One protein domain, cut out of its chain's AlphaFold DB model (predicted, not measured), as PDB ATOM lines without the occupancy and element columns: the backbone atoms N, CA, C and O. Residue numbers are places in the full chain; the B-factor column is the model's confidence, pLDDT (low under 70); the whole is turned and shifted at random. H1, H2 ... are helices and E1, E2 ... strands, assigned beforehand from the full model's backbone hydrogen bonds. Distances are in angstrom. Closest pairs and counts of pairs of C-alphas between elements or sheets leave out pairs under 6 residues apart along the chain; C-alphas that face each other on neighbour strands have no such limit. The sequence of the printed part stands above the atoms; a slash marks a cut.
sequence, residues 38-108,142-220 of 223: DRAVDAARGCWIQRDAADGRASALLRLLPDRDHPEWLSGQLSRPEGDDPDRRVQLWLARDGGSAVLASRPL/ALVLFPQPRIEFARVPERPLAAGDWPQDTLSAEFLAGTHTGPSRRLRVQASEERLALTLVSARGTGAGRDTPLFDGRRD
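Overview. This is residues 38 to 108 and 142 to 220 of the 223 residues of an uncharacterized protein of Lysobacter sp. yr284 (UniProt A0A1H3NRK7). Ten antiparallel strands, E1 to E10, stand side by side round an axis and form a closed barrel, each strand next to the one that follows it in the chain and E10 back beside E1. The short helix H1 lies outside the barrel at one end, near the first residue of E7 and the last residues of E8 and E4. The printed part has 150 residues with one named helix followed by ten named strands, and the class is mostly strand. It is compact, with a radius of gyration of the C-alphas of 14.7 A, and rounded, with spans of 36 by 35 by 34 A.

Along the chain. H1 comes first, residues 38 to 43, with C-alpha 38 at (336.533, 300.069, 402.672). E1 is residues 46 to 51, 16.4 A from first to last C-alpha, and E2, residues 58 to 66, is the longest strand by residues at 23.8 A. E3 is residues 73 to 79, 19.2 A long, E4 residues 90 to 95, 16.6 A, and E5 residues 100 to 104, 13.4 A. Beyond the cut, E6 is residues 150 to 155, with C-alpha 150 at (357.504, 303.869, 396.043), and measures 16.5 A. E7 is residues 171 to 177, 20.2 A, E8 residues 185 to 191, 19.5 A, and E9 residues 195 to 202, 22.2 A. E10, residues 212 to 219, is 21.0 A long and ends with C-alpha 219 at (346.290, 291.317, 416.626).

Arrangement. Round the barrel, E1 to E5 form a meander, each strand the antiparallel neighbour of the one before, and E6 to E10 form another. E1 and E2 are a hairpin at 168 degrees, with N 48 and O 62 2.8 A apart, within hydrogen-bond range. In the hairpin of E2 and E3, N 61 and O 79 are 2.8 A apart; in that of E3 and E4, N 74 and O 94 are 2.8 A apart. E4 and E5, also a hairpin, have N 91 and O 104 at 2.8 A. E5 and E6 are antiparallel at 164 degrees, with N 151 and O 103 at 2.8 A. E6 and E7, a hairpin, stand at 123 degrees, with N 176 and O 154 at 2.8 A. In the hairpin of E7 and E8, N 173 and O 189 are 2.8 A apart; in that of E8 and E9, N 188 and O 199 are 2.8 A apart. E9 and E10, a hairpin at 173 degrees, have N 198 and O 215 at 2.8 A. E10 and E1 close the ring at 112 degrees, with N 49 and O 218 at 2.8 A. The pairing of E10 is staggered: residues 212 to 218 pair with E9 and residues 218 to 219 with E1. H1 is on the barrel at a height over the sheet of 5.8 A, and its closest C-alphas to E7 are those of Ala 40 and Leu 171, 4.8 A apart. It lies over none of the strands, but only just, with 2 of its C-alphas falling on E8. In H1 every O i to N i+4 pair is within hydrogen-bond range.

Size, cuts and confidence. The two C-alphas farthest apart, those of Asp 69 and Gly 207, are 42.1 A apart. Residues 109 to 141 are cut out, and C-alphas 108 and 142 are 21.0 A apart across the gap. Of the links printed whole, E6 to E7 is long; its residues 156 to 170 have C-alphas 15 to 20 A from the mean of the C-alphas. The mean pLDDT of the printed part is 80.3, and 35 residues are under 70: residue 53 and residues 83 to 88, 142 to 148, 158 to 163, 178 to 184 and 203 to 210.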
ATOM      1  N   ASP A  38     336.356 299.304 401.445       81.50
ATOM      2  CA  ASP A  38     336.533 300.069 402.672       81.50
ATOM      3  C   ASP A  38     336.561 299.165 403.907       81.50
ATOM      4  O   ASP A  38     337.410 299.335 404.774       81.50
ATOM      5  N   ARG A  39     335.714 298.128 403.959       87.56
ATOM      6  CA  ARG A  39     335.650 297.221 405.114       87.56
ATOM      7  C   ARG A  39     336.910 296.387 405.294       87.56
ATOM      8  O   ARG A  39     337.325 296.171 406.426       87.56
ATOM      9  N   ALA A  40     337.524 295.919 404.205       86.06
ATOM     10  CA  ALA A  40     338.784 295.178 404.289       86.06
ATOM     11  C   ALA A  40     339.927 296.067 404.804       86.06
ATOM     12  O   ALA A  40     340.751 295.619 405.599       86.06
ATOM     13  N   VAL A  41     339.956 297.336 404.380       91.62
ATOM     14  CA  VAL A  41     340.932 298.318 404.871       91.62
ATOM     15  C   VAL A  41     340.660 298.680 406.330       91.62
ATOM     16  O   VAL A  41     341.586 298.660 407.135       91.62
ATOM     17  N   ASP A  42     339.408 298.936 406.702       92.69
ATOM     18  CA  ASP A  42     339.038 299.216 408.090       92.69
ATOM     19  C   ASP A  42     339.328 298.013 409.010       92.69
ATOM     20  O   ASP A  42     339.794 298.213 410.129       92.69
ATOM     21  N   ALA A  43     339.150 296.768 408.547       92.62
ATOM     22  CA  ALA A  43     339.528 295.564 409.299       92.62
ATOM     23  C   ALA A  43     341.050 295.412 409.470       92.62
ATOM     24  O   ALA A  43     341.504 294.854 410.470       92.62
ATOM     25  N   ALA A  44     341.847 295.939 408.533       94.19
ATOM     26  CA  ALA A  44     343.307 295.973 408.638       94.19
ATOM     27  C   ALA A  44     343.816 297.007 409.661       94.19
ATOM     28  O   ALA A  44     345.003 296.995 410.004       94.19
ATOM     29  N   ARG A  45     342.949 297.894 410.168       95.62
ATOM     30  CA  ARG A  45     343.300 298.850 411.221       95.62
ATOM     31  C   ARG A  45     343.684 298.117 412.508       95.62
ATOM     32  O   ARG A  45     342.959 297.239 412.980       95.62
ATOM     33  N   GLY A  46     344.803 298.533 413.090       95.38
ATOM     34  CA  GLY A  46     345.231 298.111 414.416       95.38
ATOM     35  C   GLY A  46     346.730 297.913 414.567       95.38
ATOM     36  O   GLY A  46     347.525 298.287 413.699       95.38
ATOM     37  N   CYS A  47     347.113 297.311 415.691       95.38
ATOM     38  CA  CYS A  47     348.460 296.784 415.897       95.38
ATOM     39  C   CYS A  47     348.499 295.291 415.638       95.38
ATOM     40  O   CYS A  47     347.652 294.535 416.116       95.38
ATOM     41  N   TRP A  48     349.544 294.882 414.936       95.50
ATOM     42  CA  TRP A  48     349.732 293.525 414.483       95.50
ATOM     43  C   TRP A  48     351.145 293.056 414.785       95.50
ATOM     44  O   TRP A  48     352.119 293.784 414.574       95.50
ATOM     45  N   ILE A  49     351.252 291.804 415.210       92.88
ATOM     46  CA  ILE A  49     352.509 291.141 415.529       92.88
ATOM     47  C   ILE A  49     352.633 289.841 414.745       92.88
ATOM     48  O   ILE A  49     351.757 288.976 414.771       92.88
ATOM     49  N   GLN A  50     353.744 289.697 414.038       90.25
ATOM     50  CA  GLN A  50     354.142 288.456 413.394       90.25
ATOM     51  C   GLN A  50     355.129 287.734 414.308       90.25
ATOM     52  O   GLN A  50     356.032 288.357 414.868       90.25
ATOM     53  N   ARG A  51     354.954 286.422 414.464       86.50
ATOM     54  CA  ARG A  51     355.828 285.561 415.270       86.50
ATOM     55  C   ARG A  51     356.431 284.464 414.403       86.50
ATOM     56  O   ARG A  51     355.760 283.969 413.500       86.50
ATOM     57  N   ASP A  52     357.682 284.099 414.661       76.38
ATOM     58  CA  ASP A  52     358.301 282.929 414.036       76.38
ATOM     59  C   ASP A  52     357.690 281.649 414.628       76.38
ATOM     60  O   ASP A  52     357.485 281.532 415.839       76.38
ATOM     61  N   ALA A  53     357.368 280.689 413.763       66.69
ATOM     62  CA  ALA A  53     356.784 279.416 414.162       66.69
ATOM     63  C   ALA A  53     357.758 278.544 414.976       66.69
ATOM     64  O   ALA A  53     357.306 277.693 415.738       66.69
ATOM     65  N   ALA A  54     359.075 278.730 414.821       70.31
ATOM     66  CA  ALA A  54     360.081 277.871 415.440       70.31
ATOM     67  C   ALA A  54     360.278 278.138 416.941       70.31
ATOM     68  O   ALA A  54     360.486 277.197 417.707       70.31
ATOM     69  N   ASP A  55     360.222 279.398 417.372       70.44
ATOM     70  CA  ASP A  55     360.487 279.794 418.762       70.44
ATOM     71  C   ASP A  55     359.393 280.684 419.381       70.44
ATOM     72  O   ASP A  55     359.488 281.053 420.555       70.44
ATOM     73  N   GLY A  56     358.351 281.028 418.614       77.44
ATOM     74  CA  GLY A  56     357.241 281.878 419.048       77.44
ATOM     75  C   GLY A  56     357.621 283.345 419.275       77.44
ATOM     76  O   GLY A  56     356.786 284.138 419.741       77.44
ATOM     77  N   ARG A  57     358.866 283.736 418.973       80.31
ATOM     78  CA  ARG A  57     359.327 285.113 419.147       80.31
ATOM     79  C   ARG A  57     358.726 286.002 418.081       80.31
ATOM     80  O   ARG A  57     358.488 285.586 416.952       80.31
ATOM     81  N   ALA A  58     358.472 287.246 418.463       84.81
ATOM     82  CA  ALA A  58     358.056 288.259 417.515       84.81
ATOM     83  C   ALA A  58     359.174 288.489 416.490       84.81
ATOM     84  O   ALA A  58     360.338 288.609 416.863       84.81
ATOM     85  N   SER A  59     358.815 288.543 415.214       81.44
ATOM     86  CA  SER A  59     359.735 288.774 414.098       81.44
ATOM     87  C   SER A  59     359.427 290.071 413.350       81.44
ATOM     88  O   SER A  59     360.358 290.697 412.839       81.44
ATOM     89  N   ALA A  60     358.171 290.533 413.386       85.56
ATOM     90  CA  ALA A  60     357.779 291.859 412.923       85.56
ATOM     91  C   ALA A  60     356.577 292.438 413.675       85.56
ATOM     92  O   ALA A  60     355.733 291.723 414.210       85.56
ATOM     93  N   LEU A  61     356.502 293.762 413.639       89.81
ATOM     94  CA  LEU A  61     355.430 294.598 414.149       89.81
ATOM     95  C   LEU A  61     354.935 295.505 413.025       89.81
ATOM     96  O   LEU A  61     355.739 296.083 412.284       89.81
ATOM     97  N   LEU A  62     353.619 295.658 412.937       92.50
ATOM     98  CA  LEU A  62     352.961 296.582 412.027       92.50
ATOM     99  C   LEU A  62     351.823 297.286 412.759       92.50
ATOM    100  O   LEU A  62     350.901 296.651 413.258       92.50
ATOM    101  N   ARG A  63     351.873 298.615 412.789       93.88
ATOM    102  CA  ARG A  63     350.808 299.457 413.337       93.88
ATOM    103  C   ARG A  63     350.172 300.238 412.200       93.88
ATOM    104  O   ARG A  63     350.832 301.115 411.659       93.88
ATOM    105  N   LEU A  64     348.936 299.903 411.843       95.31
ATOM    106  CA  LEU A  64     348.143 300.572 410.812       95.31
ATOM    107  C   LEU A  64     347.017 301.355 411.472       95.31
ATOM    108  O   LEU A  64     345.993 300.786 411.843       95.31
ATOM    109  N   LEU A  65     347.202 302.660 411.620       95.75
ATOM    110  CA  LEU A  65     346.213 303.550 412.227       95.75
ATOM    111  C   LEU A  65     345.907 304.719 411.295       95.75
ATOM    112  O   LEU A  65     346.704 304.981 410.395       95.75
ATOM    113  N   PRO A  66     344.780 305.427 411.496       95.75
ATOM    114  CA  PRO A  66     344.536 306.685 410.809       95.75
ATOM    115  C   PRO A  66     345.731 307.621 410.975       95.75
ATOM    116  O   PRO A  66     346.185 307.856 412.099       95.75
ATOM    117  N   ASP A  67     346.244 308.117 409.858       94.88
ATOM    118  CA  ASP A  67     347.352 309.057 409.883       94.88
ATOM    119  C   ASP A  67     346.909 310.386 410.518       94.88
ATOM    120  O   ASP A  67     345.747 310.789 410.417       94.88
ATOM    121  N   ARG A  68     347.827 311.069 411.206       92.69
ATOM    122  CA  ARG A  68     347.511 312.329 411.891       92.69
ATOM    123  C   ARG A  68     347.221 313.455 410.901       92.69
ATOM    124  O   ARG A  68     346.298 314.234 411.136       92.69
ATOM    125  N   ASP A  69     348.030 313.553 409.853       94.31
ATOM    126  CA  ASP A  69     347.965 314.640 408.878       94.31
ATOM    127  C   ASP A  69     347.066 314.253 407.689       94.31
ATOM    128  O   ASP A  69     346.499 315.120 407.020       94.31
ATOM    129  N   HIS A  70     346.865 312.947 407.485       95.19
ATOM    130  CA  HIS A  70     346.029 312.367 406.433       95.19
ATOM    131  C   HIS A  70     345.007 311.342 406.991       95.19
ATOM    132  O   HIS A  70     345.106 310.153 406.684       95.19
ATOM    133  N   PRO A  71     344.008 311.749 407.801       94.56
ATOM    134  CA  PRO A  71     343.096 310.845 408.534       94.56
ATOM    135  C   PRO A  71     342.220 309.926 407.662       94.56
ATOM    136  O   PRO A  71     341.625 308.953 408.140       94.56
ATOM    137  N   GLU A  72     342.112 310.231 406.374       95.19
ATOM    138  CA  GLU A  72     341.496 309.401 405.344       95.19
ATOM    139  C   GLU A  72     342.386 308.240 404.865       95.19
ATOM    140  O   GLU A  72     341.950 307.425 404.052       95.19
ATOM    141  N   TRP A  73     343.607 308.127 405.388       96.81
ATOM    142  CA  TRP A  73     344.534 307.025 405.160       96.81
ATOM    143  C   TRP A  73     344.823 306.288 406.462       96.81
ATOM    144  O   TRP A  73     344.968 306.899 407.518       96.81
ATOM    145  N   LEU A  74     344.961 304.967 406.377       96.56
ATOM    146  CA  LEU A  74     345.712 304.208 407.366       96.56
ATOM    147  C   LEU A  74     347.185 304.239 406.970       96.56
ATOM    148  O   LEU A  74     347.510 303.886 405.834       96.56
ATOM    149  N   SER A  75     348.062 304.624 407.889       95.62
ATOM    150  CA  SER A  75     349.509 304.623 407.689       95.62
ATOM    151  C   SER A  75     350.197 303.755 408.738       95.62
ATOM    152  O   SER A  75     349.711 303.568 409.859       95.62
ATOM    153  N   GLY A  76     351.320 303.156 408.349       92.75
ATOM    154  CA  GLY A  76     352.080 302.278 409.221       92.75
ATOM    155  C   GLY A  76     353.444 301.913 408.676       92.75
ATOM    156  O   GLY A  76     353.709 302.009 407.476       92.75
ATOM    157  N   GLN A  77     354.316 301.466 409.575       89.44
ATOM    158  CA  GLN A  77     355.652 300.994 409.237       89.44
ATOM    159  C   GLN A  77     355.833 299.558 409.697       89.44
ATOM    160  O   GLN A  77     355.530 299.225 410.844       89.44
ATOM    161  N   LEU A  78     356.371 298.731 408.809       86.62
ATOM    162  CA  LEU A  78     356.813 297.393 409.153       86.62
ATOM    163  C   LEU A  78     358.184 297.484 409.831       86.62
ATOM    164  O   LEU A  78     359.104 298.110 409.298       86.62
ATOM    165  N   SER A  79     358.313 296.885 411.012       83.00
ATOM    166  CA  SER A  79     359.526 296.978 411.831       83.00
ATOM    167  C   SER A  79     359.810 295.691 412.592       83.00
ATOM    168  O   SER A  79     358.893 294.940 412.910       83.00
ATOM    169  N   ARG A  80     361.078 295.439 412.905       79.62
ATOM    170  CA  ARG A  80     361.509 294.368 413.806       79.62
ATOM    171  C   ARG A  80     361.344 294.785 415.274       79.62
ATOM    172  O   ARG A  80     361.570 295.958 415.590       79.62
ATOM    173  N   PRO A  81     361.028 293.848 416.187       78.25
ATOM    174  CA  PRO A  81     360.903 294.144 417.617       78.25
ATOM    175  C   PRO A  81     362.172 294.720 418.254       78.25
ATOM    176  O   PRO A  81     362.084 295.517 419.183       78.25
ATOM    177  N   GLU A  82     363.358 294.354 417.756       72.75
ATOM    178  CA  GLU A  82     364.645 294.857 418.256       72.75
ATOM    179  C   GLU A  82     364.935 296.309 417.845       72.75
ATOM    180  O   GLU A  82     365.898 296.906 418.329       72.75
ATOM    181  N   GLY A  83     364.107 296.874 416.965       66.31
ATOM    182  CA  GLY A  83     364.264 298.211 416.421       66.31
ATOM    183  C   GLY A  83     364.966 298.221 415.064       66.31
ATOM    184  O   GLY A  83     366.003 297.592 414.848       66.31
ATOM    185  N   ASP A  84     364.389 298.998 414.153       65.75
ATOM    186  CA  ASP A  84     364.954 299.321 412.844       65.75
ATOM    187  C   ASP A  84     365.227 300.818 412.723       65.75
ATOM    188  O   ASP A  84     364.500 301.626 413.308       65.75
ATOM    189  N   ASP A  85     366.209 301.181 411.899       65.06
ATOM    190  CA  ASP A  85     366.366 302.546 411.391       65.06
ATOM    191  C   ASP A  85     365.043 302.976 410.717       65.06
ATOM    192  O   ASP A  85     364.632 302.327 409.746       65.06
ATOM    193  N   PRO A  86     364.331 303.997 411.240       65.94
ATOM    194  CA  PRO A  86     363.021 304.400 410.729       65.94
ATOM    195  C   PRO A  86     363.056 304.793 409.250       65.94
ATOM    196  O   PRO A  86     362.089 304.537 408.533       65.94
ATOM    197  N   ASP A  87     364.190 305.303 408.764       64.88
ATOM    198  CA  ASP A  87     364.355 305.730 407.374       64.88
ATOM    199  C   ASP A  87     364.483 304.553 406.395       64.88
ATOM    200  O   ASP A  87     364.446 304.736 405.177       64.88
ATOM    201  N   ARG A  88     364.619 303.329 406.919       66.06
ATOM    202  CA  ARG A  88     364.775 302.089 406.142       66.06
ATOM    203  C   ARG A  88     363.577 301.153 406.249       66.06
ATOM    204  O   ARG A  88     363.629 300.039 405.724       66.06
ATOM    205  N   ARG A  89     362.516 301.568 406.941       75.31
ATOM    206  CA  ARG A  89     361.313 300.755 407.130       75.31
ATOM    207  C   ARG A  89     360.411 300.832 405.910       75.31
ATOM    208  O   ARG A  89     360.252 301.885 405.290       75.31
ATOM    209  N   VAL A  90     359.769 299.708 405.607       81.31
ATOM    210  CA  VAL A  90     358.689 299.683 404.621       81.31
ATOM    211  C   VAL A  90     357.487 300.397 405.224       81.31
ATOM    212  O   VAL A  90     356.994 300.011 406.282       81.31
ATOM    213  N   GLN A  91     357.028 301.434 404.540       89.19
ATOM    214  CA  GLN A  91     355.801 302.148 404.844       89.19
ATOM    215  C   GLN A  91     354.664 301.608 404.001       89.19
ATOM    216  O   GLN A  91     354.808 301.431 402.789       89.19
ATOM    217  N   LEU A  92     353.533 301.390 404.655       92.56
ATOM    218  CA  LEU A  92     352.278 301.053 404.020       92.56
ATOM    219  C   LEU A  92     351.283 302.180 404.275       92.56
ATOM    220  O   LEU A  92     351.101 302.610 405.412       92.56
ATOM    221  N   TRP A  93     350.624 302.599 403.204       95.69
ATOM    222  CA  TRP A  93     349.501 303.518 403.233       95.69
ATOM    223  C   TRP A  93     348.316 302.858 402.536       95.69
ATOM    224  O   TRP A  93     348.454 302.383 401.408       95.69
ATOM    225  N   LEU A  94     347.160 302.827 403.189       96.19
ATOM    226  CA  LEU A  94     345.906 302.325 402.628       96.19
ATOM    227  C   LEU A  94     344.865 303.438 402.695       96.19
ATOM    228  O   LEU A  94     344.563 303.928 403.783       96.19
ATOM    229  N   ALA A  95     344.317 303.845 401.555       96.06
ATOM    230  CA  ALA A  95     343.216 304.796 401.546       96.06
ATOM    231  C   ALA A  95     341.996 304.119 402.179       96.06
ATOM    232  O   ALA A  95     341.654 302.990 401.820       96.06
ATOM    233  N   ARG A  96     341.346 304.785 403.136       94.75
ATOM    234  CA  ARG A  96     340.224 304.208 403.894       94.75
ATOM    235  C   ARG A  96     338.976 303.976 403.047       94.75
ATOM    236  O   ARG A  96     338.151 303.148 403.398       94.75
ATOM    237  N   ASP A  97     338.869 304.652 401.906       92.50
ATOM    238  CA  ASP A  97     337.859 304.365 400.882       92.50
ATOM    239  C   ASP A  97     338.120 303.044 400.122       92.50
ATOM    240  O   ASP A  97     337.304 302.615 399.308       92.50
ATOM    241  N   GLY A  98     339.266 302.396 400.366       90.12
ATOM    242  CA  GLY A  98     339.694 301.165 399.709       90.12
ATOM    243  C   GLY A  98     340.093 301.339 398.243       90.12
ATOM    244  O   GLY A  98     340.281 300.341 397.542       90.12
ATOM    245  N   GLY A  99     340.224 302.578 397.758       90.50
ATOM    246  CA  GLY A  99     340.482 302.899 396.357       90.50
ATOM    247  C   GLY A  99     341.957 302.859 395.964       90.50
ATOM    248  O   GLY A  99     342.283 302.662 394.789       90.50
ATOM    249  N   SER A 100     342.869 303.051 396.917       91.81
ATOM    250  CA  SER A 100     344.305 303.183 396.650       91.81
ATOM    251  C   SER A 100     345.169 302.654 397.789       91.81
ATOM    252  O   SER A 100     344.773 302.661 398.952       91.81
ATOM    253  N   ALA A 101     346.379 302.222 397.443       92.44
ATOM    254  CA  ALA A 101     347.403 301.833 398.401       92.44
ATOM    255  C   ALA A 101     348.784 302.295 397.928       92.44
ATOM    256  O   ALA A 101     349.041 302.390 396.726       92.44
ATOM    257  N   VAL A 102     349.691 302.546 398.869       91.44
ATOM    258  CA  VAL A 102     351.084 302.900 398.585       91.44
ATOM    259  C   VAL A 102     352.009 302.061 399.455       91.44
ATOM    260  O   VAL A 102     351.839 301.989 400.670       91.44
ATOM    261  N   LEU A 103     353.014 301.451 398.830       88.38
ATOM    262  CA  LEU A 103     354.170 300.880 399.520       88.38
ATOM    263  C   LEU A 103     355.380 301.761 399.245       88.38
ATOM    264  O   LEU A 103     355.710 301.992 398.084       88.38
ATOM    265  N   ALA A 104     356.055 302.225 400.288       84.19
ATOM    266  CA  ALA A 104     357.260 303.035 400.162       84.19
ATOM    267  C   ALA A 104     358.414 302.434 400.967       84.19
ATOM    268  O   ALA A 104     358.221 301.902 402.055       84.19
ATOM    269  N   SER A 105     359.624 302.512 400.423       76.31
ATOM    270  CA  SER A 105     360.866 302.089 401.089       76.31
ATOM    271  C   SER A 105     361.679 303.273 401.626       76.31
ATOM    272  O   SER A 105     362.787 303.088 402.124       76.31
ATOM    273  N   ARG A 106     361.132 304.491 401.519       76.50
ATOM    274  CA  ARG A 106     361.650 305.739 402.096       76.50
ATOM    275  C   ARG A 106     360.530 306.472 402.838       76.50
ATOM    276  O   ARG A 106     359.376 306.307 402.439       76.50
ATOM    277  N   PRO A 107     360.845 307.292 403.864       78.62
ATOM    278  CA  PRO A 107     359.914 308.237 404.486       78.62
ATOM    279  C   PRO A 107     359.064 308.964 403.451       78.62
ATOM    280  O   PRO A 107     359.591 309.633 402.560       78.62
ATOM    281  N   LEU A 108     357.753 308.789 403.562       83.00
ATOM    282  CA  LEU A 108     356.767 309.453 402.732       83.00
ATOM    283  C   LEU A 108     355.904 310.322 403.641       83.00
ATOM    284  O   LEU A 108     355.288 309.807 404.564       83.00
ATOM    285  N   ALA A 142     363.434 288.779 405.743       48.25
ATOM    286  CA  ALA A 142     363.806 289.726 404.716       48.25
ATOM    287  C   ALA A 142     362.666 290.748 404.614       48.25
ATOM    288  O   ALA A 142     361.661 290.483 403.960       48.25
ATOM    289  N   LEU A 143     362.800 291.914 405.260       52.56
ATOM    290  CA  LEU A 143     361.993 293.066 404.860       52.56
ATOM    291  C   LEU A 143     362.373 293.350 403.409       52.56
ATOM    292  O   LEU A 143     363.497 293.759 403.110       52.56
ATOM    293  N   VAL A 144     361.480 292.976 402.499       49.84
ATOM    294  CA  VAL A 144     361.744 292.994 401.067       49.84
ATOM    295  C   VAL A 144     361.926 294.442 400.644       49.84
ATOM    296  O   VAL A 144     360.971 295.212 400.587       49.84
ATOM    297  N   LEU A 145     363.171 294.814 400.347       46.84
ATOM    298  CA  LEU A 145     363.470 296.101 399.743       46.84
ATOM    299  C   LEU A 145     362.917 296.117 398.319       46.84
ATOM    300  O   LEU A 145     363.297 295.307 397.467       46.84
ATOM    301  N   PHE A 146     362.000 297.049 398.068       48.97
ATOM    302  CA  PHE A 146     361.517 297.303 396.723       48.97
ATOM    303  C   PHE A 146     362.557 298.089 395.925       48.97
ATOM    304  O   PHE A 146     363.112 299.058 396.440       48.97
ATOM    305  N   PRO A 147     362.779 297.718 394.649       48.38
ATOM    306  CA  PRO A 147     363.570 298.489 393.691       48.38
ATOM    307  C   PRO A 147     363.193 299.962 393.613       48.38
ATOM    308  O   PRO A 147     364.028 300.827 393.376       48.38
ATOM    309  N   GLN A 148     361.896 300.218 393.749       58.41
ATOM    310  CA  GLN A 148     361.320 301.536 393.637       58.41
ATOM    311  C   GLN A 148     361.211 302.131 395.037       58.41
ATOM    312  O   GLN A 148     360.787 301.429 395.961       58.41
ATOM    313  N   PRO A 149     361.533 303.427 395.200       70.38
ATOM    314  CA  PRO A 149     361.313 304.119 396.467       70.38
ATOM    315  C   PRO A 149     359.835 304.076 396.877       70.38
ATOM    316  O   PRO A 149     359.513 304.246 398.052       70.38
ATOM    317  N   ARG A 150     358.947 303.854 395.898       81.00
ATOM    318  CA  ARG A 150     357.504 303.869 396.043       81.00
ATOM    319  C   ARG A 150     356.815 303.054 394.950       81.00
ATOM    320  O   ARG A 150     357.188 303.158 393.785       81.00
ATOM    321  N   ILE A 151     355.785 302.306 395.327       81.62
ATOM    322  CA  ILE A 151     354.846 301.632 394.432       81.62
ATOM    323  C   ILE A 151     353.449 302.142 394.766       81.62
ATOM    324  O   ILE A 151     353.009 302.050 395.913       81.62
ATOM    325  N   GLU A 152     352.760 302.665 393.760       87.25
ATOM    326  CA  GLU A 152     351.367 303.092 393.858       87.25
ATOM    327  C   GLU A 152     350.463 302.014 393.277       87.25
ATOM    328  O   GLU A 152     350.715 301.497 392.180       87.25
ATOM    329  N   PHE A 153     349.404 301.692 394.011       87.31
ATOM    330  CA  PHE A 153     348.423 300.704 393.612       87.31
ATOM    331  C   PHE A 153     347.034 301.325 393.541       87.31
ATOM    332  O   PHE A 153     346.600 302.018 394.462       87.31
ATOM    333  N   ALA A 154     346.318 301.001 392.471       88.94
ATOM    334  CA  ALA A 154     344.909 301.314 392.308       88.94
ATOM    335  C   ALA A 154     344.070 300.063 392.570       88.94
ATOM    336  O   ALA A 154     344.484 298.944 392.256       88.94
ATOM    337  N   ARG A 155     342.879 300.239 393.134       85.88
ATOM    338  CA  ARG A 155     341.953 299.136 393.389       85.88
ATOM    339  C   ARG A 155     341.630 298.356 392.110       85.88
ATOM    340  O   ARG A 155     341.414 298.942 391.051       85.88
ATOM    341  N   VAL A 156     341.534 297.031 392.225       84.50
ATOM    342  CA  VAL A 156     340.974 296.173 391.171       84.50
ATOM    343  C   VAL A 156     339.733 295.425 391.655       84.50
ATOM    344  O   VAL A 156     339.564 295.234 392.865       84.50
ATOM    345  N   PRO A 157     338.844 295.006 390.732       75.06
ATOM    346  CA  PRO A 157     337.736 294.128 391.076       75.06
ATOM    347  C   PRO A 157     338.247 292.875 391.788       75.06
ATOM    348  O   PRO A 157     339.187 292.225 391.318       75.06
ATOM    349  N   GLU A 158     337.624 292.555 392.921       67.25
ATOM    350  CA  GLU A 158     337.945 291.351 393.681       67.25
ATOM    351  C   GLU A 158     337.695 290.114 392.827       67.25
ATOM    352  O   GLU A 158     336.671 289.978 392.154       67.25
ATOM    353  N   ARG A 159     338.646 289.184 392.875       65.50
ATOM    354  CA  ARG A 159     338.394 287.811 392.456       65.50
ATOM    355  C   ARG A 159     338.057 287.016 393.709       65.50
ATOM    356  O   ARG A 159     338.771 287.178 394.697       65.50
ATOM    357  N   PRO A 160     337.037 286.144 393.671       60.53
ATOM    358  CA  PRO A 160     336.812 285.192 394.747       60.53
ATOM    359  C   PRO A 160     338.106 284.419 395.007       60.53
ATOM    360  O   PRO A 160     338.643 283.767 394.107       60.53
ATOM    361  N   LEU A 161     338.640 284.548 396.216       65.06
ATOM    362  CA  LEU A 161     339.775 283.760 396.672       65.06
ATOM    363  C   LEU A 161     339.226 282.548 397.412       65.06
ATOM    364  O   LEU A 161     338.253 282.656 398.158       65.06
ATOM    365  N   ALA A 162     339.851 281.388 397.217       62.03
ATOM    366  CA  ALA A 162     339.593 280.266 398.105       62.03
ATOM    367  C   ALA A 162     339.982 280.699 399.524       62.03
ATOM    368  O   ALA A 162     341.101 281.173 399.726       62.03
ATOM    369  N   ALA A 163     339.067 280.542 400.483       59.53
ATOM    370  CA  ALA A 163     339.316 280.899 401.877       59.53
ATOM    371  C   ALA A 163     340.580 280.205 402.423       59.53
ATOM    372  O   ALA A 163     341.291 280.775 403.242       59.53
ATOM    373  N   GLY A 164     340.931 279.015 401.918       73.50
ATOM    374  CA  GLY A 164     342.076 278.259 402.430       73.50
ATOM    375  C   GLY A 164     341.932 278.063 403.939       73.50
ATOM    376  O   GLY A 164     340.846 277.731 404.405       73.50
ATOM    377  N   ASP A 165     342.996 278.356 404.686       79.75
ATOM    378  CA  ASP A 165     343.012 278.296 406.155       79.75
ATOM    379  C   ASP A 165     342.563 279.612 406.827       79.75
ATOM    380  O   ASP A 165     342.823 279.835 408.012       79.75
ATOM    381  N   TRP A 166     341.950 280.535 406.081       83.56
ATOM    382  CA  TRP A 166     341.466 281.797 406.638       83.56
ATOM    383  C   TRP A 166     340.105 281.653 407.334       83.56
ATOM    384  O   TRP A 166     339.256 280.876 406.887       83.56
ATOM    385  N   PRO A 167     339.862 282.441 408.400       82.75
ATOM    386  CA  PRO A 167     338.539 282.587 408.996       82.75
ATOM    387  C   PRO A 167     337.459 282.957 407.967       82.75
ATOM    388  O   PRO A 167     337.731 283.644 406.983       82.75
ATOM    389  N   GLN A 168     336.219 282.518 408.198       80.25
ATOM    390  CA  GLN A 168     335.099 282.739 407.267       80.25
ATOM    391  C   GLN A 168     334.712 284.219 407.118       80.25
ATOM    392  O   GLN A 168     334.171 284.611 406.090       80.25
ATOM    393  N   ASP A 169     335.002 285.038 408.127       82.75
ATOM    394  CA  ASP A 169     334.779 286.487 408.174       82.75
ATOM    395  C   ASP A 169     335.899 287.298 407.499       82.75
ATOM    396  O   ASP A 169     335.880 288.527 407.534       82.75
ATOM    397  N   THR A 170     336.879 286.631 406.883       87.69
ATOM    398  CA  THR A 170     338.017 287.305 406.252       87.69
ATOM    399  C   THR A 170     337.569 288.188 405.098       87.69
ATOM    400  O   THR A 170     336.971 287.733 404.122       87.69
ATOM    401  N   LEU A 171     337.966 289.451 405.177       89.56
ATOM    402  CA  LEU A 171     337.806 290.440 404.128       89.56
ATOM    403  C   LEU A 171     339.104 290.522 403.325       89.56
ATOM    404  O   LEU A 171     340.204 290.444 403.874       89.56
ATOM    405  N   SER A 172     338.985 290.681 402.011       88.25
ATOM    406  CA  SER A 172     340.134 290.768 401.112       88.25
ATOM    407  C   SER A 172     340.021 292.006 400.243       88.25
ATOM    408  O   SER A 172     338.943 292.314 399.765       88.25
ATOM    409  N   ALA A 173     341.130 292.689 399.994       88.88
ATOM    410  CA  ALA A 173     341.234 293.741 398.995       88.88
ATOM    411  C   ALA A 173     342.448 293.471 398.100       88.88
ATOM    412  O   ALA A 173     343.543 293.185 398.590       88.88
ATOM    413  N   GLU A 174     342.271 293.581 396.782       89.38
ATOM    414  CA  GLU A 174     343.375 293.535 395.821       89.38
ATOM    415  C   GLU A 174     343.569 294.896 395.148       89.38
ATOM    416  O   GLU A 174     342.625 295.520 394.662       89.38
ATOM    417  N   PHE A 175     344.824 295.319 395.059       88.00
ATOM    418  CA  PHE A 175     345.246 296.536 394.382       88.00
ATOM    419  C   PHE A 175     346.286 296.182 393.323       88.00
ATOM    420  O   PHE A 175     347.150 295.345 393.561       88.00
ATOM    421  N   LEU A 176     346.230 296.806 392.152       87.00
ATOM    422  CA  LEU A 176     347.158 296.598 391.046       87.00
ATOM    423  C   LEU A 176     348.097 297.793 390.925       87.00
ATOM    424  O   LEU A 176     347.660 298.941 390.910       87.00
ATOM    425  N   ALA A 177     349.389 297.508 390.812       82.94
ATOM    426  CA  ALA A 177     350.398 298.531 390.617       82.94
ATOM    427  C   ALA A 177     350.249 299.178 389.228       82.94
ATOM    428  O   ALA A 177     349.997 298.482 388.237       82.94
ATOM    429  N   GLY A 178     350.400 300.502 389.157       69.06
ATOM    430  CA  GLY A 178     350.286 301.253 387.903       69.06
ATOM    431  C   GLY A 178     351.316 300.825 386.848       69.06
ATOM    432  O   GLY A 178     352.391 300.317 387.171       69.06
ATOM    433  N   THR A 179     351.026 301.073 385.569       57.84
ATOM    434  CA  THR A 179     351.862 300.675 384.413       57.84
ATOM    435  C   THR A 179     353.291 301.235 384.438       57.84
ATOM    436  O   THR A 179     354.177 300.684 383.788       57.84
ATOM    437  N   HIS A 180     353.543 302.287 385.221       54.28
ATOM    438  CA  HIS A 180     354.862 302.900 385.403       54.28
ATOM    439  C   HIS A 180     355.772 302.164 386.409       54.28
ATOM    440  O   HIS A 180     356.950 302.494 386.518       54.28
ATOM    441  N   THR A 181     355.261 301.157 387.128       53.88
ATOM    442  CA  THR A 181     355.967 300.478 388.238       53.88
ATOM    443  C   THR A 181     356.620 299.134 387.857       53.88
ATOM    444  O   THR A 181     357.072 298.381 388.722       53.88
ATOM    445  N   GLY A 182     356.789 298.836 386.565       51.41
ATOM    446  CA  GLY A 182     357.426 297.597 386.090       51.41
ATOM    447  C   GLY A 182     356.421 296.455 385.862       51.41
ATOM    448  O   GLY A 182     355.267 296.738 385.541       51.41
ATOM    449  N   PRO A 183     356.819 295.162 385.940       56.66
ATOM    450  CA  PRO A 183     355.883 294.061 385.702       56.66
ATOM    451  C   PRO A 183     354.706 294.178 386.670       56.66
ATOM    452  O   PRO A 183     354.930 294.434 387.850       56.66
ATOM    453  N   SER A 184     353.477 293.985 386.183       63.19
ATOM    454  CA  SER A 184     352.266 294.129 386.993       63.19
ATOM    455  C   SER A 184     352.412 293.379 388.325       63.19
ATOM    456  O   SER A 184     352.658 292.173 388.354       63.19
ATOM    457  N   ARG A 185     352.297 294.103 389.438       77.31
ATOM    458  CA  ARG A 185     352.260 293.532 390.790       77.31
ATOM    459  C   ARG A 185     350.889 293.785 391.371       77.31
ATOM    460  O   ARG A 185     350.300 294.829 391.091       77.31
ATOM    461  N   ARG A 186     350.393 292.860 392.184       85.69
ATOM    462  CA  ARG A 186     349.213 293.131 393.004       85.69
ATOM    463  C   ARG A 186     349.588 293.134 394.467       85.69
ATOM    464  O   ARG A 186     350.331 292.260 394.895       85.69
ATOM    465  N   LEU A 187     349.068 294.094 395.212       88.25
ATOM    466  CA  LEU A 187     349.030 294.034 396.661       88.25
ATOM    467  C   LEU A 187     347.707 293.394 397.058       88.25
ATOM    468  O   LEU A 187     346.645 293.897 396.699       88.25
ATOM    469  N   ARG A 188     347.783 292.286 397.784       89.94
ATOM    470  CA  ARG A 188     346.641 291.671 398.443       89.94
ATOM    471  C   ARG A 188     346.705 291.989 399.929       89.94
ATOM    472  O   ARG A 188     347.734 291.754 400.561       89.94
ATOM    473  N   VAL A 189     345.595 292.487 400.455       92.00
ATOM    474  CA  VAL A 189     345.355 292.710 401.880       92.00
ATOM    475  C   VAL A 189     344.265 291.737 402.299       92.00
ATOM    476  O   VAL A 189     343.179 291.780 401.732       92.00
ATOM    477  N   GLN A 190     344.555 290.851 403.245       92.00
ATOM    478  CA  GLN A 190     343.566 289.963 403.856       92.00
ATOM    479  C   GLN A 190     343.507 290.268 405.343       92.00
ATOM    480  O   GLN A 190     344.539 290.229 406.013       92.00
ATOM    481  N   ALA A 191     342.321 290.582 405.844       92.12
ATOM    482  CA  ALA A 191     342.117 290.960 407.230       92.12
ATOM    483  C   ALA A 191     340.885 290.254 407.798       92.12
ATOM    484  O   ALA A 191     339.830 290.211 407.166       92.12
ATOM    485  N   SER A 192     341.031 289.722 409.003       91.31
ATOM    486  CA  SER A 192     339.935 289.308 409.877       91.31
ATOM    487  C   SER A 192     340.099 289.991 411.234       91.31
ATOM    488  O   SER A 192     341.044 290.759 411.436       91.31
ATOM    489  N   GLU A 193     339.211 289.704 412.187       90.88
ATOM    490  CA  GLU A 193     339.344 290.229 413.551       90.88
ATOM    491  C   GLU A 193     340.735 289.934 414.144       90.88
ATOM    492  O   GLU A 193     341.373 290.828 414.685       90.88
ATOM    493  N   GLU A 194     341.272 288.730 413.929       92.25
ATOM    494  CA  GLU A 194     342.469 288.226 414.620       92.25
ATOM    495  C   GLU A 194     343.696 288.006 413.723       92.25
ATOM    496  O   GLU A 194     344.722 287.491 414.182       92.25
ATOM    497  N   ARG A 195     343.621 288.309 412.422       93.31
ATOM    498  CA  ARG A 195     344.741 288.091 411.493       93.31
ATOM    499  C   ARG A 195     344.802 289.156 410.410       93.31
ATOM    500  O   ARG A 195     343.786 289.485 409.808       93.31
ATOM    501  N   LEU A 196     346.014 289.601 410.101       94.62
ATOM    502  CA  LEU A 196     346.314 290.452 408.955       94.62
ATOM    503  C   LEU A 196     347.419 289.814 408.126       94.62
ATOM    504  O   LEU A 196     348.478 289.489 408.659       94.62
ATOM    505  N   ALA A 197     347.211 289.731 406.815       92.00
ATOM    506  CA  ALA A 197     348.256 289.397 405.865       92.00
ATOM    507  C   ALA A 197     348.324 290.393 404.711       92.00
ATOM    508  O   ALA A 197     347.314 290.843 404.163       92.00
ATOM    509  N   LEU A 198     349.556 290.692 404.323       91.06
ATOM    510  CA  LEU A 198     349.919 291.566 403.223       91.06
ATOM    511  C   LEU A 198     350.822 290.781 402.282       91.06
ATOM    512  O   LEU A 198     351.920 290.375 402.665       91.06
ATOM    513  N   THR A 199     350.392 290.601 401.038       87.31
ATOM    514  CA  THR A 199     351.122 289.786 400.061       87.31
ATOM    515  C   THR A 199     351.262 290.534 398.752       87.31
ATOM    516  O   THR A 199     350.283 291.044 398.208       87.31
ATOM    517  N   LEU A 200     352.474 290.555 398.200       83.62
ATOM    518  CA  LEU A 200     352.676 290.953 396.816       83.62
ATOM    519  C   LEU A 200     352.573 289.750 395.897       83.62
ATOM    520  O   LEU A 200     353.446 288.883 395.879       83.62
ATOM    521  N   VAL A 201     351.511 289.742 395.106       81.00
ATOM    522  CA  VAL A 201     351.218 288.704 394.128       81.00
ATOM    523  C   VAL A 201     351.882 289.067 392.804       81.00
ATOM    524  O   VAL A 201     351.703 290.170 392.267       81.00
ATOM    525  N   SER A 202     352.659 288.132 392.265       70.75
ATOM    526  CA  SER A 202     353.306 288.294 390.960       70.75
ATOM    527  C   SER A 202     352.290 288.069 389.833       70.75
ATOM    528  O   SER A 202     351.615 287.048 389.804       70.75
ATOM    529  N   ALA A 203     352.185 288.972 388.849       60.16
ATOM    530  CA  ALA A 203     351.178 288.825 387.786       60.16
ATOM    531  C   ALA A 203     351.465 287.734 386.733       60.16
ATOM    532  O   ALA A 203     350.619 287.497 385.871       60.16
ATOM    533  N   ARG A 204     352.629 287.070 386.751       54.38
ATOM    534  CA  ARG A 204     352.943 286.015 385.773       54.38
ATOM    535  C   ARG A 204     352.521 284.651 386.305       54.38
ATOM    536  O   ARG A 204     353.255 284.037 387.070       54.38
ATOM    537  N   GLY A 205     351.402 284.139 385.795       43.25
ATOM    538  CA  GLY A 205     350.972 282.739 385.925       43.25
ATOM    539  C   GLY A 205     351.890 281.717 385.230       43.25
ATOM    540  O   GLY A 205     351.420 280.684 384.773       43.25
ATOM    541  N   THR A 206     353.188 282.002 385.114       39.19
ATOM    542  CA  THR A 206     354.206 281.151 384.489       39.19
ATOM    543  C   THR A 206     355.420 281.038 385.412       39.19
ATOM    544  O   THR A 206     356.456 281.649 385.184       39.19
ATOM    545  N   GLY A 207     355.268 280.285 386.507       39.09
ATOM    546  CA  GLY A 207     356.335 279.544 387.207       39.09
ATOM    547  C   GLY A 207     357.560 280.274 387.788       39.09
ATOM    548  O   GLY A 207     358.347 279.618 388.461       39.09
ATOM    549  N   ALA A 208     357.755 281.578 387.569       44.28
ATOM    550  CA  ALA A 208     358.998 282.277 387.922       44.28
ATOM    551  C   ALA A 208     358.838 283.412 388.953       44.28
ATOM    552  O   ALA A 208     359.829 283.850 389.530       44.28
ATOM    553  N   GLY A 209     357.618 283.895 389.208       54.62
ATOM    554  CA  GLY A 209     357.349 284.873 390.267       54.62
ATOM    555  C   GLY A 209     356.691 284.190 391.457       54.62
ATOM    556  O   GLY A 209     355.571 283.709 391.321       54.62
ATOM    557  N   ARG A 210     357.372 284.126 392.606       65.31
ATOM    558  CA  ARG A 210     356.741 283.687 393.858       65.31
ATOM    559  C   ARG A 210     355.976 284.853 394.472       65.31
ATOM    560  O   ARG A 210     356.469 285.985 394.481       65.31
ATOM    561  N   ASP A 211     354.790 284.564 394.993       76.56
ATOM    562  CA  ASP A 211     354.098 285.486 395.884       76.56
ATOM    563  C   ASP A 211     355.017 285.801 397.062       76.56
ATOM    564  O   ASP A 211     355.683 284.925 397.615       76.56
ATOM    565  N   THR A 212     355.118 287.085 397.376       78.25
ATOM    566  CA  THR A 212     356.047 287.586 398.378       78.25
ATOM    567  C   THR A 212     355.242 288.061 399.584       78.25
ATOM    568  O   THR A 212     354.610 289.118 399.489       78.25
ATOM    569  N   PRO A 213     355.222 287.303 400.695       81.88
ATOM    570  CA  PRO A 213     354.584 287.763 401.918       81.88
ATOM    571  C   PRO A 213     355.372 288.957 402.462       81.88
ATOM    572  O   PRO A 213     356.587 288.884 402.643       81.88
ATOM    573  N   LEU A 214     354.683 290.071 402.686       82.75
ATOM    574  CA  LEU A 214     355.244 291.247 403.351       82.75
ATOM    575  C   LEU A 214     355.052 291.151 404.859       82.75
ATOM    576  O   LEU A 214     355.950 291.497 405.621       82.75
ATOM    577  N   PHE A 215     353.878 290.679 405.267       88.19
ATOM    578  CA  PHE A 215     353.482 290.549 406.657       88.19
ATOM    579  C   PHE A 215     352.389 289.488 406.781       88.19
ATOM    580  O   PHE A 215     351.509 289.427 405.924       88.19
ATOM    581  N   ASP A 216     352.433 288.685 407.835       90.62
ATOM    582  CA  ASP A 216     351.354 287.781 408.243       90.62
ATOM    583  C   ASP A 216     351.371 287.684 409.769       90.62
ATOM    584  O   ASP A 216     352.261 287.067 410.356       90.62
ATOM    585  N   GLY A 217     350.440 288.374 410.420       91.88
ATOM    586  CA  GLY A 217     350.461 288.582 411.861       91.88
ATOM    587  C   GLY A 217     349.092 288.483 412.511       91.88
ATOM    588  O   GLY A 217     348.052 288.416 411.855       91.88
ATOM    589  N   ARG A 218     349.111 288.469 413.843       94.06
ATOM    590  CA  ARG A 218     347.939 288.426 414.726       94.06
ATOM    591  C   ARG A 218     347.765 289.776 415.411       94.06
ATOM    592  O   ARG A 218     348.710 290.564 415.442       94.06
ATOM    593  N   ARG A 219     346.573 290.053 415.933       94.44
ATOM    594  CA  ARG A 219     346.290 291.317 416.626       94.44
ATOM    595  C   ARG A 219     347.122 291.436 417.917       94.44
ATOM    596  O   ARG A 219     347.338 290.442 418.604       94.44
ATOM    597  N   ASP A 220     347.604 292.646 418.214       90.88
ATOM    598  CA  ASP A 220     348.489 292.972 419.358       90.88
ATOM    599  C   ASP A 220     347.974 294.160 420.211       90.88
ATOM    600  O   ASP A 220     348.680 294.678 421.068       90.88
TER     601      ASP A 220